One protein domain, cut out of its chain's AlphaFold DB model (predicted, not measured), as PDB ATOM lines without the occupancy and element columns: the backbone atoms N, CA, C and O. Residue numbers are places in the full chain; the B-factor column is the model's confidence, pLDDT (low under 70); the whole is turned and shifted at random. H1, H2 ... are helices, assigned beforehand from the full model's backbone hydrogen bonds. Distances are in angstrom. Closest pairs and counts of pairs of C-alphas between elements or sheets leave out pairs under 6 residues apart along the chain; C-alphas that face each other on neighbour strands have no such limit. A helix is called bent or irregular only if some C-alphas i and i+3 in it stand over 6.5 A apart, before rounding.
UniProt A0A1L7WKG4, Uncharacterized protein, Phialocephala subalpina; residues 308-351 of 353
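What this domain is: This is residues 308 to 351 of the 353 residues of an uncharacterized protein of Phialocephala subalpina (UniProt A0A1L7WKG4). Two helices make one helical hairpin: H1 runs out, a loop turns the backbone round, and the longer, kinked H2 comes back beside H1. They meet where the beginning of H1 comes beside the later part of H2, and spread apart toward the loop, with residues 336 to 341 of H2 sticking out. The printed part has 44 residues, with two named helices, H1 then H2, and no named strand; its class is all helix. It is only just compact, close to loose, with a radius of gyration of the C-alphas of 10.6 A, and elongated, spanning 30 by 19 by 13 A.

How they stand to each other: H1, residues 312 to 323, and H2, residues 332 to 349, touch and form a helical hairpin. Their closest C-alphas, those of Lys 312 and Val 346, are 6.0 A apart. H1 touches H2 with residues 312 to 316 alone, and H2 touches H1 with residues 342 to 347 alone. The helices run opposite ways at a shallow tilt of 33 degrees, only just short of steep. H2 has a kink of 57 degrees near residue 339 and is irregular: C-alphas 337 and 340 are 8.0 A apart. Residues 336 to 341 of H2 stand free. In H1 every O i to N i+4 pair is within hydrogen-bond range; in H2, 12 of 14 are.

Where its parts are: H1 begins at C-alpha 312 (5.629, 54.450, 79.023) and measures 15.7 A from first to last C-alpha. H2 begins at C-alpha 332 (2.367, 74.078, 72.816), ends at C-alpha 349 (7.412, 55.708, 87.266) and measures 23.9 A.

The domain as a whole: The C-alphas of Asp 328 and Gln 351 are the two farthest apart, at 31.4 A. The link from H1 to H2, with 8 residues between them, is short. The printed part has no cut. Its mean pLDDT is 92.7, and no printed residue is under 70.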
ATOM      1  N   TRP A 308       5.762  49.163  71.559       88.31
ATOM      2  CA  TRP A 308       6.583  48.178  72.258       88.31
ATOM      3  C   TRP A 308       6.940  48.644  73.675       88.31
ATOM      4  O   TRP A 308       7.093  47.805  74.566       88.31
ATOM      5  N   ASP A 309       6.910  49.952  73.939       91.56
ATOM      6  CA  ASP A 309       7.019  50.548  75.272       91.56
ATOM      7  C   ASP A 309       5.689  50.486  76.041       91.56
ATOM      8  O   ASP A 309       5.093  51.501  76.411       91.56
ATOM      9  N   ARG A 310       5.228  49.262  76.330       91.19
ATOM     10  CA  ARG A 310       3.875  48.932  76.837       91.19
ATOM     11  C   ARG A 310       3.372  49.740  78.041       91.19
ATOM     12  O   ARG A 310       2.169  49.770  78.273       91.19
ATOM     13  N   LYS A 311       4.272  50.324  78.834       93.19
ATOM     14  CA  LYS A 311       3.933  51.145  80.009       93.19
ATOM     15  C   LYS A 311       4.099  52.640  79.731       93.19
ATOM     16  O   LYS A 311       3.170  53.411  79.952       93.19
ATOM     17  N   LYS A 312       5.270  53.040  79.225       94.69
ATOM     18  CA  LYS A 312       5.629  54.450  79.023       94.69
ATOM     19  C   LYS A 312       4.837  55.095  77.891       94.69
ATOM     20  O   LYS A 312       4.361  56.214  78.055       94.69
ATOM     21  N   HIS A 313       4.670  54.394  76.768       95.62
ATOM     22  CA  HIS A 313       4.008  54.945  75.587       95.62
ATOM     23  C   HIS A 313       2.528  55.273  75.826       95.62
ATOM     24  O   HIS A 313       2.163  56.427  75.601       95.62
ATOM     25  N   PRO A 314       1.681  54.361  76.357       96.25
ATOM     26  CA  PRO A 314       0.288  54.693  76.651       96.25
ATOM     27  C   PRO A 314       0.129  55.839  77.652       96.25
ATOM     28  O   PRO A 314      -0.756  56.671  77.472       96.25
ATOM     29  N   GLU A 315       0.985  55.913  78.679       96.31
ATOM     30  CA  GLU A 315       0.903  56.982  79.680       96.31
ATOM     31  C   GLU A 315       1.297  58.339  79.093       96.31
ATOM     32  O   GLU A 315       0.554  59.306  79.246       96.31
ATOM     33  N   LEU A 316       2.414  58.422  78.365       96.31
ATOM     34  CA  LEU A 316       2.810  59.676  77.725       96.31
ATOM     35  C   LEU A 316       1.785  60.108  76.671       96.31
ATOM     36  O   LEU A 316       1.430  61.284  76.594       96.31
ATOM     37  N   LYS A 317       1.253  59.155  75.897       97.19
ATOM     38  CA  LYS A 317       0.166  59.407  74.951       97.19
ATOM     39  C   LYS A 317      -1.061  59.995  75.649       97.19
ATOM     40  O   LYS A 317      -1.602  60.989  75.170       97.19
ATOM     41  N   ARG A 318      -1.474  59.417  76.781       97.00
ATOM     42  CA  ARG A 318      -2.588  59.913  77.599       97.00
ATOM     43  C   ARG A 318      -2.332  61.348  78.069       97.00
ATOM     44  O   ARG A 318      -3.183  62.199  77.839       97.00
ATOM     45  N   ILE A 319      -1.160  61.630  78.646       96.81
ATOM     46  CA  ILE A 319      -0.775  62.976  79.111       96.81
ATOM     47  C   ILE A 319      -0.864  63.987  77.961       96.81
ATOM     48  O   ILE A 319      -1.546  65.003  78.075       96.81
ATOM     49  N   LEU A 320      -0.238  63.702  76.815       96.81
ATOM     50  CA  LEU A 320      -0.239  64.620  75.671       96.81
ATOM     51  C   LEU A 320      -1.657  64.892  75.142       96.81
ATOM     52  O   LEU A 320      -1.989  66.036  74.820       96.81
ATOM     53  N   MET A 321      -2.509  63.866  75.071       96.25
ATOM     54  CA  MET A 321      -3.880  64.001  74.570       96.25
ATOM     55  C   MET A 321      -4.809  64.695  75.574       96.25
ATOM     56  O   MET A 321      -5.482  65.659  75.220       96.25
ATOM     57  N   GLU A 322      -4.847  64.239  76.825       96.25
ATOM     58  CA  GLU A 322      -5.802  64.708  77.838       96.25
ATOM     59  C   GLU A 322      -5.344  66.010  78.509       96.25
ATOM     60  O   GLU A 322      -6.129  66.945  78.684       96.25
ATOM     61  N   GLU A 323      -4.061  66.099  78.860       96.25
ATOM     62  CA  GLU A 323      -3.503  67.190  79.668       96.25
ATOM     63  C   GLU A 323      -2.852  68.288  78.830       96.25
ATOM     64  O   GLU A 323      -2.638  69.385  79.344       96.25
ATOM     65  N   TYR A 324      -2.585  68.053  77.544       96.25
ATOM     66  CA  TYR A 324      -2.087  69.088  76.630       96.25
ATOM     67  C   TYR A 324      -2.967  69.290  75.399       96.25
ATOM     68  O   TYR A 324      -2.735  70.246  74.667       96.25
ATOM     69  N   GLY A 325      -4.014  68.484  75.199       95.38
ATOM     70  CA  GLY A 325      -4.986  68.672  74.118       95.38
ATOM     71  C   GLY A 325      -4.464  68.288  72.732       95.38
ATOM     72  O   GLY A 325      -4.958  68.807  71.728       95.38
ATOM     73  N   TRP A 326      -3.447  67.427  72.652       95.81
ATOM     74  CA  TRP A 326      -2.905  66.967  71.375       95.81
ATOM     75  C   TRP A 326      -3.945  66.174  70.553       95.81
ATOM     76  O   TRP A 326      -4.647  65.337  71.125       95.81
ATOM     77  N   PRO A 327      -4.007  66.338  69.213       93.31
ATOM     78  CA  PRO A 327      -3.265  67.307  68.394       93.31
ATOM     79  C   PRO A 327      -3.998  68.642  68.159       93.31
ATOM     80  O   PRO A 327      -3.359  69.614  67.760       93.31
ATOM     81  N   ASP A 328      -5.318  68.702  68.356       89.38
ATOM     82  CA  ASP A 328      -6.153  69.783  67.803       89.38
ATOM     83  C   ASP A 328      -6.339  70.986  68.742       89.38
ATOM     84  O   ASP A 328      -6.502  72.111  68.281       89.38
ATOM     85  N   SER A 329      -6.286  70.774  70.059       90.56
ATOM     86  CA  SER A 329      -6.368  71.827  71.090       90.56
ATOM     87  C   SER A 329      -5.041  71.966  71.838       90.56
ATOM     88  O   SER A 329      -5.008  72.152  73.057       90.56
ATOM     89  N   PHE A 330      -3.944  71.800  71.100       91.88
ATOM     90  CA  PHE A 330      -2.635  71.565  71.682       91.88
ATOM     91  C   PHE A 330      -2.033  72.813  72.344       91.88
ATOM     92  O   PHE A 330      -1.779  73.826  71.691       91.88
ATOM     93  N   ARG A 331      -1.747  72.716  73.646       92.12
ATOM     94  CA  ARG A 331      -1.097  73.757  74.457       92.12
ATOM     95  C   ARG A 331       0.426  73.685  74.325       92.12
ATOM     96  O   ARG A 331       1.116  73.213  75.229       92.12
ATOM     97  N   ARG A 332       0.942  74.155  73.187       89.31
ATOM     98  CA  ARG A 332       2.367  74.078  72.816       89.31
ATOM     99  C   ARG A 332       3.299  74.707  73.853       89.31
ATOM    100  O   ARG A 332       4.345  74.134  74.150       89.31
ATOM    101  N   GLU A 333       2.950  75.877  74.377       90.62
ATOM    102  CA  GLU A 333       3.765  76.617  75.345       90.62
ATOM    103  C   GLU A 333       3.809  75.890  76.691       90.62
ATOM    104  O   GLU A 333       4.889  75.696  77.237       90.62
ATOM    105  N   ALA A 334       2.663  75.385  77.160       93.12
ATOM    106  CA  ALA A 334       2.599  74.603  78.391       93.12
ATOM    107  C   ALA A 334       3.433  73.315  78.287       93.12
ATOM    108  O   ALA A 334       4.179  72.996  79.207       93.12
ATOM    109  N   LEU A 335       3.369  72.594  77.153       93.31
ATOM    110  CA  LEU A 335       4.234  71.421  76.966       93.31
ATOM    111  C   LEU A 335       5.711  71.826  76.987       93.31
ATOM    112  O   LEU A 335       6.524  71.096  77.536       93.31
ATOM    113  N   ALA A 336       6.069  72.969  76.395       90.69
ATOM    114  CA  ALA A 336       7.452  73.440  76.372       90.69
ATOM    115  C   ALA A 336       8.032  73.619  77.782       90.69
ATOM    116  O   ALA A 336       9.184  73.263  78.009       90.69
ATOM    117  N   GLU A 337       7.236  74.163  78.704       93.19
ATOM    118  CA  GLU A 337       7.630  74.384  80.099       93.19
ATOM    119  C   GLU A 337       7.748  73.067  80.878       93.19
ATOM    120  O   GLU A 337       8.649  72.906  81.700       93.19
ATOM    121  N   ASP A 338       6.874  72.106  80.580       95.50
ATOM    122  CA  ASP A 338       6.773  70.843  81.308       95.50
ATOM    123  C   ASP A 338       7.548  69.669  80.688       95.50
ATOM    124  O   ASP A 338       7.622  68.602  81.299       95.50
ATOM    125  N   TYR A 339       8.121  69.833  79.492       92.56
ATOM    126  CA  TYR A 339       8.635  68.732  78.667       92.56
ATOM    127  C   TYR A 339       9.576  67.790  79.436       92.56
ATOM    128  O   TYR A 339       9.306  66.592  79.543       92.56
ATOM    129  N   GLU A 340      10.643  68.330  80.032       92.00
ATOM    130  CA  GLU A 340      11.629  67.531  80.776       92.00
ATOM    131  C   GLU A 340      11.021  66.864  82.014       92.00
ATOM    132  O   GLU A 340      11.340  65.716  82.332       92.00
ATOM    133  N   ARG A 341      10.098  67.552  82.696       94.75
ATOM    134  CA  ARG A 341       9.412  67.025  83.880       94.75
ATOM    135  C   ARG A 341       8.547  65.819  83.518       94.75
ATOM    136  O   ARG A 341       8.648  64.793  84.186       94.75
ATOM    137  N   ILE A 342       7.739  65.914  82.461       94.19
ATOM    138  CA  ILE A 342       6.867  64.817  82.009       94.19
ATOM    139  C   ILE A 342       7.704  63.595  81.636       94.19
ATOM    140  O   ILE A 342       7.412  62.486  82.086       94.19
ATOM    141  N   TRP A 343       8.763  63.787  80.844       92.75
ATOM    142  CA  TRP A 343       9.649  62.690  80.457       92.75
ATOM    143  C   TRP A 343      10.325  62.047  81.667       92.75
ATOM    144  O   TRP A 343      10.344  60.820  81.772       92.75
ATOM    145  N   TYR A 344      10.816  62.853  82.610       92.50
ATOM    146  CA  TYR A 344      11.395  62.366  83.860       92.50
ATOM    147  C   TYR A 344      10.383  61.566  84.695       92.50
ATOM    148  O   TYR A 344      10.708  60.493  85.204       92.50
ATOM    149  N   GLU A 345       9.149  62.048  84.836       92.56
ATOM    150  CA  GLU A 345       8.094  61.354  85.581       92.56
ATOM    151  C   GLU A 345       7.724  60.014  84.935       92.56
ATOM    152  O   GLU A 345       7.640  59.002  85.634       92.56
ATOM    153  N   VAL A 346       7.553  59.987  83.609       92.69
ATOM    154  CA  VAL A 346       7.255  58.761  82.856       92.69
ATOM    155  C   VAL A 346       8.410  57.765  82.953       92.69
ATOM    156  O   VAL A 346       8.177  56.575  83.171       92.69
ATOM    157  N   ASP A 347       9.658  58.223  82.843       89.81
ATOM    158  CA  ASP A 347      10.818  57.343  82.960       89.81
ATOM    159  C   ASP A 347      10.932  56.727  84.355       89.81
ATOM    160  O   ASP A 347      11.097  55.512  84.464       89.81
ATOM    161  N   ASN A 348      10.807  57.526  85.416       89.75
ATOM    162  CA  ASN A 348      10.993  57.042  86.785       89.75
ATOM    163  C   ASN A 348       9.824  56.204  87.297       89.75
ATOM    164  O   ASN A 348      10.039  55.275  88.076       89.75
ATOM    165  N   ARG A 349       8.593  56.478  86.849       89.88
ATOM    166  CA  ARG A 349       7.412  55.708  87.266       89.88
ATOM    167  C   ARG A 349       7.523  54.224  86.906       89.88
ATOM    168  O   ARG A 349       6.946  53.394  87.597       89.88
ATOM    169  N   PHE A 350       8.265  53.890  85.850       85.06
ATOM    170  CA  PHE A 350       8.355  52.530  85.315       85.06
ATOM    171  C   PHE A 350       9.782  51.953  85.308       85.06
ATOM    172  O   PHE A 350      10.023  50.955  84.638       85.06
ATOM    173  N   GLN A 351      10.728  52.558  86.039       70.00
ATOM    174  CA  GLN A 351      12.109  52.060  86.172       70.00
ATOM    175  C   GLN A 351      12.270  50.896  87.171       70.00
ATOM    176  O   GLN A 351      13.338  50.295  87.221       70.00
TER     177      GLN A 351